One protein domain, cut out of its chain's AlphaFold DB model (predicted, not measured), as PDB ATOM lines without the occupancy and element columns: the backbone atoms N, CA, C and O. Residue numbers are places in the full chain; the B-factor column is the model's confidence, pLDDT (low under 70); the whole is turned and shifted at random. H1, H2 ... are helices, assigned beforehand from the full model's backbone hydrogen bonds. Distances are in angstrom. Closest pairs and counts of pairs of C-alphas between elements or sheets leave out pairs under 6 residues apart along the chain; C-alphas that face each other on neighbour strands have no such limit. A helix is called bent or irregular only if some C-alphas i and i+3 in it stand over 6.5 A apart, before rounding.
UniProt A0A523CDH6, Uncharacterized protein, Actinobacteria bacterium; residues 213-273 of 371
ATOM      1  N   ALA A 213       0.753 -22.589 -28.118       74.06
ATOM      2  CA  ALA A 213       0.657 -21.986 -26.778       74.06
ATOM      3  C   ALA A 213      -0.436 -22.623 -25.895       74.06
ATOM      4  O   ALA A 213      -0.164 -23.104 -24.796       74.06
ATOM      5  N   GLN A 214      -1.647 -22.751 -26.441       72.56
ATOM      6  CA  GLN A 214      -2.811 -23.365 -25.786       72.56
ATOM      7  C   GLN A 214      -2.612 -24.831 -25.358       72.56
ATOM      8  O   GLN A 214      -3.346 -25.332 -24.507       72.56
ATOM      9  N   CYS A 215      -1.635 -25.540 -25.936       74.75
ATOM     10  CA  CYS A 215      -1.322 -26.916 -25.559       74.75
ATOM     11  C   CYS A 215      -0.592 -26.981 -24.207       74.75
ATOM     12  O   CYS A 215      -0.790 -27.936 -23.452       74.75
ATOM     13  N   PHE A 216       0.220 -25.968 -23.884       72.00
ATOM     14  CA  PHE A 216       1.056 -25.932 -22.679       72.00
ATOM     15  C   PHE A 216       0.304 -25.419 -21.451       72.00
ATOM     16  O   PHE A 216       0.535 -25.908 -20.353       72.00
ATOM     17  N   GLU A 217      -0.632 -24.486 -21.633       65.94
ATOM     18  CA  GLU A 217      -1.353 -23.844 -20.522       65.94
ATOM     19  C   GLU A 217      -2.230 -24.804 -19.710       65.94
ATOM     20  O   GLU A 217      -2.631 -24.476 -18.595       65.94
ATOM     21  N   LYS A 218      -2.575 -25.972 -20.272       62.72
ATOM     22  CA  LYS A 218      -3.558 -26.882 -19.664       62.72
ATOM     23  C   LYS A 218      -3.164 -28.353 -19.621       62.72
ATOM     24  O   LYS A 218      -3.737 -29.080 -18.814       62.72
ATOM     25  N   CYS A 219      -2.305 -28.838 -20.525       66.69
ATOM     26  CA  CYS A 219      -2.162 -30.290 -20.728       66.69
ATOM     27  C   CYS A 219      -0.729 -30.781 -20.981       66.69
ATOM     28  O   CYS A 219      -0.390 -31.877 -20.541       66.69
ATOM     29  N   HIS A 220       0.117 -30.014 -21.673       73.19
ATOM     30  CA  HIS A 220       1.507 -30.383 -21.960       73.19
ATOM     31  C   HIS A 220       2.477 -29.485 -21.190       73.19
ATOM     32  O   HIS A 220       3.124 -28.631 -21.776       73.19
ATOM     33  N   GLU A 221       2.572 -29.672 -19.876       67.62
ATOM     34  CA  GLU A 221       3.374 -28.802 -18.999       67.62
ATOM     35  C   GLU A 221       4.886 -28.877 -19.288       67.62
ATOM     36  O   GLU A 221       5.603 -27.889 -19.129       67.62
ATOM     37  N   ASP A 222       5.378 -30.023 -19.771       74.56
ATOM     38  CA  ASP A 222       6.796 -30.225 -20.067       74.56
ATOM     39  C   ASP A 222       7.136 -29.993 -21.550       74.56
ATOM     40  O   ASP A 222       6.868 -30.820 -22.428       74.56
ATOM     41  N   LYS A 223       7.825 -28.879 -21.820       74.88
ATOM     42  CA  LYS A 223       8.357 -28.537 -23.148       74.88
ATOM     43  C   LYS A 223       9.401 -29.549 -23.648       74.88
ATOM     44  O   LYS A 223       9.534 -29.721 -24.862       74.88
ATOM     45  N   GLN A 224      10.111 -30.250 -22.756       76.44
ATOM     46  CA  GLN A 224      11.124 -31.246 -23.133       76.44
ATOM     47  C   GLN A 224      10.526 -32.452 -23.847       76.44
ATOM     48  O   GLN A 224      11.195 -33.059 -24.687       76.44
ATOM     49  N   PHE A 225       9.257 -32.773 -23.592       77.75
ATOM     50  CA  PHE A 225       8.558 -33.812 -24.338       77.75
ATOM     51  C   PHE A 225       8.518 -33.500 -25.843       77.75
ATOM     52  O   PHE A 225       8.842 -34.363 -26.666       77.75
ATOM     53  N   CYS A 226       8.178 -32.260 -26.212       76.81
ATOM     54  CA  CYS A 226       8.122 -31.821 -27.607       76.81
ATOM     55  C   CYS A 226       9.497 -31.918 -28.266       76.81
ATOM     56  O   CYS A 226       9.626 -32.523 -29.333       76.81
ATOM     57  N   VAL A 227      10.527 -31.394 -27.595       80.44
ATOM     58  CA  VAL A 227      11.917 -31.432 -28.073       80.44
ATOM     59  C   VAL A 227      12.377 -32.868 -28.272       80.44
ATOM     60  O   VAL A 227      12.888 -33.208 -29.337       80.44
ATOM     61  N   SER A 228      12.143 -33.737 -27.291       82.81
ATOM     62  CA  SER A 228      12.551 -35.143 -27.337       82.81
ATOM     63  C   SER A 228      11.866 -35.894 -28.476       82.81
ATOM     64  O   SER A 228      12.521 -36.617 -29.228       82.81
ATOM     65  N   CYS A 229      10.557 -35.696 -28.648       82.94
ATOM     66  CA  CYS A 229       9.789 -36.318 -29.722       82.94
ATOM     67  C   CYS A 229      10.267 -35.839 -31.100       82.94
ATOM     68  O   CYS A 229      10.603 -36.656 -31.957       82.94
ATOM     69  N   HIS A 230      10.369 -34.522 -31.298       84.50
ATOM     70  CA  HIS A 230      10.813 -33.941 -32.562       84.50
ATOM     71  C   HIS A 230      12.260 -34.313 -32.890       84.50
ATOM     72  O   HIS A 230      12.554 -34.656 -34.032       84.50
ATOM     73  N   THR A 231      13.147 -34.343 -31.896       83.62
ATOM     74  CA  THR A 231      14.541 -34.773 -32.069       83.62
ATOM     75  C   THR A 231      14.612 -36.247 -32.456       83.62
ATOM     76  O   THR A 231      15.265 -36.596 -33.438       83.62
ATOM     77  N   LYS A 232      13.878 -37.120 -31.751       86.31
ATOM     78  CA  LYS A 232      13.817 -38.559 -32.051       86.31
ATOM     79  C   LYS A 232      13.275 -38.832 -33.454       86.31
ATOM     80  O   LYS A 232      13.777 -39.717 -34.142       86.31
ATOM     81  N   LEU A 233      12.264 -38.076 -33.878       85.19
ATOM     82  CA  LEU A 233      11.657 -38.193 -35.204       85.19
ATOM     83  C   LEU A 233      12.406 -37.408 -36.291       85.19
ATOM     84  O   LEU A 233      12.011 -37.481 -37.452       85.19
ATOM     85  N   LYS A 234      13.458 -36.656 -35.935       86.25
ATOM     86  CA  LYS A 234      14.148 -35.693 -36.816       86.25
ATOM     87  C   LYS A 234      13.171 -34.725 -37.506       86.25
ATOM     88  O   LYS A 234      13.368 -34.321 -38.650       86.25
ATOM     89  N   ALA A 235      12.099 -34.369 -36.805       84.31
ATOM     90  CA  ALA A 235      11.030 -33.512 -37.288       84.31
ATOM     91  C   ALA A 235      11.378 -32.042 -37.018       84.31
ATOM     92  O   ALA A 235      11.047 -31.493 -35.964       84.31
ATOM     93  N   VAL A 236      12.051 -31.408 -37.977       79.00
ATOM     94  CA  VAL A 236      12.369 -29.973 -37.932       79.00
ATOM     95  C   VAL A 236      11.349 -29.151 -38.727       79.00
ATOM     96  O   VAL A 236      10.806 -29.642 -39.722       79.00
ATOM     97  N   PRO A 237      11.072 -27.896 -38.329       77.81
ATOM     98  CA  PRO A 237      10.228 -27.009 -39.118       77.81
ATOM     99  C   PRO A 237      10.835 -26.733 -40.499       77.81
ATOM    100  O   PRO A 237      12.056 -26.733 -40.668       77.81
ATOM    101  N   ALA A 238       9.984 -26.407 -41.477       80.19
ATOM    102  CA  ALA A 238      10.406 -26.097 -42.849       80.19
ATOM    103  C   ALA A 238      11.449 -24.964 -42.936       80.19
ATOM    104  O   ALA A 238      12.218 -24.912 -43.896       80.19
ATOM    105  N   SER A 239      11.524 -24.100 -41.916       79.38
ATOM    106  CA  SER A 239      12.549 -23.059 -41.781       79.38
ATOM    107  C   SER A 239      13.983 -23.581 -41.894       79.38
ATOM    108  O   SER A 239      14.837 -22.883 -42.431       79.38
ATOM    109  N   HIS A 240      14.253 -24.817 -41.462       83.75
ATOM    110  CA  HIS A 240      15.595 -25.407 -41.494       83.75
ATOM    111  C   HIS A 240      16.085 -25.735 -42.911       83.75
ATOM    112  O   HIS A 240      17.278 -25.939 -43.115       83.75
ATOM    113  N   ASN A 241      15.182 -25.738 -43.895       85.31
ATOM    114  CA  ASN A 241      15.500 -25.963 -45.304       85.31
ATOM    115  C   ASN A 241      15.429 -24.667 -46.135       85.31
ATOM    116  O   ASN A 241      15.551 -24.706 -47.362       85.31
ATOM    117  N   ALA A 242      15.210 -23.509 -45.499       85.31
ATOM    118  CA  ALA A 242      15.084 -22.237 -46.199       85.31
ATOM    119  C   ALA A 242      16.457 -21.707 -46.652       85.31
ATOM    120  O   ALA A 242      17.350 -21.454 -45.844       85.31
ATOM    121  N   LYS A 243      16.616 -21.479 -47.963       83.00
ATOM    122  CA  LYS A 243      17.890 -21.044 -48.574       83.00
ATOM    123  C   LYS A 243      18.378 -19.669 -48.092       83.00
ATOM    124  O   LYS A 243      19.577 -19.424 -48.084       83.00
ATOM    125  N   ASN A 244      17.468 -18.784 -47.694       80.12
ATOM    126  CA  ASN A 244      17.748 -17.426 -47.211       80.12
ATOM    127  C   ASN A 244      17.521 -17.285 -45.694       80.12
ATOM    128  O   ASN A 244      17.169 -16.206 -45.215       80.12
ATOM    129  N   TRP A 245      17.664 -18.380 -44.932       86.69
ATOM    130  CA  TRP A 245      17.356 -18.389 -43.501       86.69
ATOM    131  C   TRP A 245      18.256 -17.447 -42.701       86.69
ATOM    132  O   TRP A 245      17.740 -16.558 -42.032       86.69
ATOM    133  N   THR A 246      19.582 -17.606 -42.782       81.19
ATOM    134  CA  THR A 246      20.567 -16.820 -42.010       81.19
ATOM    135  C   THR A 246      21.157 -15.645 -42.782       81.19
ATOM    136  O   THR A 246      21.447 -14.615 -42.180       81.19
ATOM    137  N   ARG A 247      21.315 -15.770 -44.104       75.50
ATOM    138  CA  ARG A 247      21.907 -14.738 -44.962       75.50
ATOM    139  C   ARG A 247      20.914 -14.257 -46.006       75.50
ATOM    140  O   ARG A 247      20.314 -15.069 -46.710       75.50
ATOM    141  N   ASP A 248      20.833 -12.941 -46.148       70.44
ATOM    142  CA  ASP A 248      20.256 -12.293 -47.319       70.44
ATOM    143  C   ASP A 248      21.385 -11.637 -48.124       70.44
ATOM    144  O   ASP A 248      22.202 -10.891 -47.584       70.44
ATOM    145  N   LEU A 249      21.463 -11.953 -49.417       65.75
ATOM    146  CA  LEU A 249      22.450 -11.372 -50.332       65.75
ATOM    147  C   LEU A 249      22.021  -9.982 -50.835       65.75
ATOM    148  O   LEU A 249      22.802  -9.286 -51.481       65.75
ATOM    149  N   ALA A 250      20.786  -9.560 -50.562       63.47
ATOM    150  CA  ALA A 250      20.271  -8.243 -50.888       63.47
ATOM    151  C   ALA A 250      20.258  -7.352 -49.636       63.47
ATOM    152  O   ALA A 250      19.508  -7.584 -48.693       63.47
ATOM    153  N   LEU A 251      21.013  -6.251 -49.672       59.56
ATOM    154  CA  LEU A 251      21.192  -5.284 -48.569       59.56
ATOM    155  C   LEU A 251      19.913  -4.599 -48.054       59.56
ATOM    156  O   LEU A 251      19.980  -3.780 -47.144       59.56
ATOM    157  N   LYS A 252      18.757  -4.886 -48.651       66.00
ATOM    158  CA  LYS A 252      17.475  -4.239 -48.352       66.00
ATOM    159  C   LYS A 252      16.416  -5.204 -47.822       66.00
ATOM    160  O   LYS A 252      15.267  -4.803 -47.664       66.00
ATOM    161  N   LYS A 253      16.764  -6.470 -47.588       71.19
ATOM    162  CA  LYS A 253      15.831  -7.483 -47.093       71.19
ATOM    163  C   LYS A 253      16.411  -8.172 -45.865       71.19
ATOM    164  O   LYS A 253      17.614  -8.397 -45.763       71.19
ATOM    165  N   ALA A 254      15.544  -8.429 -44.893       76.12
ATOM    166  CA  ALA A 254      15.923  -9.120 -43.676       76.12
ATOM    167  C   ALA A 254      15.997 -10.631 -43.937       76.12
ATOM    168  O   ALA A 254      15.177 -11.177 -44.677       76.12
ATOM    169  N   ALA A 255      16.952 -11.308 -43.297       83.88
ATOM    170  CA  ALA A 255      17.081 -12.758 -43.391       83.88
ATOM    171  C   ALA A 255      15.797 -13.459 -42.912       83.88
ATOM    172  O   ALA A 255      15.119 -12.975 -41.997       83.88
ATOM    173  N   GLY A 256      15.472 -14.614 -43.499       86.50
ATOM    174  CA  GLY A 256      14.201 -15.308 -43.271       86.50
ATOM    175  C   GLY A 256      13.915 -15.623 -41.798       86.50
ATOM    176  O   GLY A 256      12.761 -15.539 -41.373       86.50
ATOM    177  N   HIS A 257      14.956 -15.896 -41.000       88.75
ATOM    178  CA  HIS A 257      14.803 -16.168 -39.568       88.75
ATOM    179  C   HIS A 257      14.253 -14.980 -38.780       88.75
ATOM    180  O   HIS A 257      13.514 -15.185 -37.824       88.75
ATOM    181  N   SER A 258      14.552 -13.746 -39.189       86.81
ATOM    182  CA  SER A 258      14.087 -12.550 -38.478       86.81
ATOM    183  C   SER A 258      12.572 -12.360 -38.603       86.81
ATOM    184  O   SER A 258      11.897 -12.071 -37.616       86.81
ATOM    185  N   THR A 259      12.018 -12.583 -39.797       86.06
ATOM    186  CA  THR A 259      10.572 -12.535 -40.047       86.06
ATOM    187  C   THR A 259       9.858 -13.675 -39.330       86.06
ATOM    188  O   THR A 259       8.839 -13.448 -38.685       86.06
ATOM    189  N   ALA A 260      10.411 -14.889 -39.400       85.75
ATOM    190  CA  ALA A 260       9.845 -16.050 -38.720       85.75
ATOM    191  C   ALA A 260       9.856 -15.890 -37.190       85.75
ATOM    192  O   ALA A 260       8.850 -16.171 -36.545       85.75
ATOM    193  N   TYR A 261      10.951 -15.373 -36.622       86.69
ATOM    194  CA  TYR A 261      11.058 -15.104 -35.188       86.69
ATOM    195  C   TYR A 261      10.016 -14.080 -34.728       86.69
ATOM    196  O   TYR A 261       9.334 -14.311 -33.738       86.69
ATOM    197  N   LYS A 262       9.815 -12.984 -35.474       84.38
ATOM    198  CA  LYS A 262       8.773 -11.987 -35.158       84.38
ATOM    199  C   LYS A 262       7.354 -12.553 -35.214       84.38
ATOM    200  O   LYS A 262       6.492 -12.069 -34.491       84.38
ATOM    201  N   ALA A 263       7.106 -13.536 -36.078       83.12
ATOM    202  CA  ALA A 263       5.794 -14.160 -36.190       83.12
ATOM    203  C   ALA A 263       5.475 -15.060 -34.985       83.12
ATOM    204  O   ALA A 263       4.325 -15.107 -34.560       83.12
ATOM    205  N   GLN A 264       6.472 -15.779 -34.451       78.56
ATOM    206  CA  GLN A 264       6.323 -16.685 -33.305       78.56
ATOM    207  C   GLN A 264       7.622 -16.741 -32.488       78.56
ATOM    208  O   GLN A 264       8.463 -17.621 -32.697       78.56
ATOM    209  N   THR A 265       7.801 -15.797 -31.564       78.62
ATOM    210  CA  THR A 265       9.060 -15.611 -30.817       78.62
ATOM    211  C   THR A 265       9.389 -16.779 -29.890       78.62
ATOM    212  O   THR A 265      10.551 -17.127 -29.716       78.62
ATOM    213  N   ASP A 266       8.368 -17.408 -29.316       77.31
ATOM    214  CA  ASP A 266       8.475 -18.549 -28.404       77.31
ATOM    215  C   ASP A 266       8.779 -19.870 -29.129       77.31
ATOM    216  O   ASP A 266       9.383 -20.770 -28.546       77.31
ATOM    217  N   SER A 267       8.420 -19.975 -30.416       79.56
ATOM    218  CA  SER A 267       8.596 -21.192 -31.224       79.56
ATOM    219  C   SER A 267      10.054 -21.668 -31.305       79.56
ATOM    220  O   SER A 267      10.328 -22.866 -31.384       79.56
ATOM    221  N   CYS A 268      10.998 -20.728 -31.278       84.44
ATOM    222  CA  CYS A 268      12.425 -21.007 -31.395       84.44
ATOM    223  C   CYS A 268      13.016 -21.459 -30.055       84.44
ATOM    224  O   CYS A 268      13.835 -22.380 -30.029       84.44
ATOM    225  N   ASP A 269      12.549 -20.871 -28.954       84.12
ATOM    226  CA  ASP A 269      13.036 -21.142 -27.601       84.12
ATOM    227  C   ASP A 269      12.817 -22.598 -27.182       84.12
ATOM    228  O   ASP A 269      13.614 -23.141 -26.414       84.12
ATOM    229  N   TYR A 270      11.781 -23.256 -27.722       80.00
ATOM    230  CA  TYR A 270      11.522 -24.672 -27.452       80.00
ATOM    231  C   TYR A 270      12.743 -25.545 -27.745       80.00
ATOM    232  O   TYR A 270      13.066 -26.407 -26.939       80.00
ATOM    233  N   CYS A 271      13.438 -25.311 -28.862       83.31
ATOM    234  CA  CYS A 271      14.555 -26.156 -29.298       83.31
ATOM    235  C   CYS A 271      15.922 -25.479 -29.158       83.31
ATOM    236  O   CYS A 271      16.927 -26.160 -28.966       83.31
ATOM    237  N   HIS A 272      15.979 -24.152 -29.274       86.50
ATOM    238  CA  HIS A 272      17.231 -23.395 -29.318       86.50
ATOM    239  C   HIS A 272      17.616 -22.761 -27.971       86.50
ATOM    240  O   HIS A 272      18.689 -22.170 -27.854       86.50
ATOM    241  N   GLY A 273      16.802 -22.963 -26.933       84.94
ATOM    242  CA  GLY A 273      17.065 -22.508 -25.572       84.94
ATOM    243  C   GLY A 273      16.199 -21.317 -25.182       84.94
ATOM    244  O   GLY A 273      15.846 -20.488 -26.011       84.94
TER     245      GLY A 273
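AT A GLANCE: This is residues 213 to 273 of the 371 residues of an uncharacterized protein of Actinobacteria bacterium (UniProt A0A523CDH6). Five short helices are strung along a loose, elongated loop of chain, which runs out through H2 and H3, turns in a long stretch with no named element, residues 242 to 255, and folds back through H4 to H5, which packs on H2. Residues 214 to 222 stick out at the end of the long axis opposite this turn. The printed part has 61 residues with five named helices, in the order H1 to H5, and no named strand; its class is all helix. It is loose, with a radius of gyration of the C-alphas of 14.1 A, and spans 44 by 23 by 16 A.

HOW THE PARTS SIT: H1, residues 213 to 216, is close to but not clearly touching H2, residues 223 to 232; their closest C-alphas, of Phe 216 and Lys 223, are 7.8 A apart. H2 touches H5, residues 265 to 272, with the C-alphas of Val 227 and Cys 271 closest at 6.0 A; they run the same way at a steep tilt of 57 degrees. H3, residues 238 to 241, is apart from H2 and H5. H4, residues 256 to 263, is close but not clearly touching to H3, closest C-alphas Ser 239 and His 257 at 7.6 A, and to H5, closest C-alphas Tyr 261 and Cys 268 at 7.1 A. In H2 and H4 every O i to N i+4 pair is within hydrogen-bond range; in H5 1 of 4 is, beside 2 of 5 O i to N i+3 pairs, and H1 and H3 are too short for an i+4 pair.

IN THESE COORDINATES: H1 begins at C-alpha 213 (0.657, -21.986, -26.778) and is 5.7 A long, as is H3. H2 is 14.5 A long, H4 11.1 A and H5 11.4 A, ending at C-alpha 272 (17.231, -23.395, -29.318). H5 is neither bent nor irregular, but only just: C-alphas 265 and 268 are 6.4 A apart.

THE WHOLE: The C-alphas farthest apart, of Cys 219 and Leu 251, are 44.1 A apart. The printed part has no cut, and the link from H3 to H4 is long. Mean pLDDT of the printed part is 78.8; residues 217 to 219, 221 and 249 to 252 are under 70.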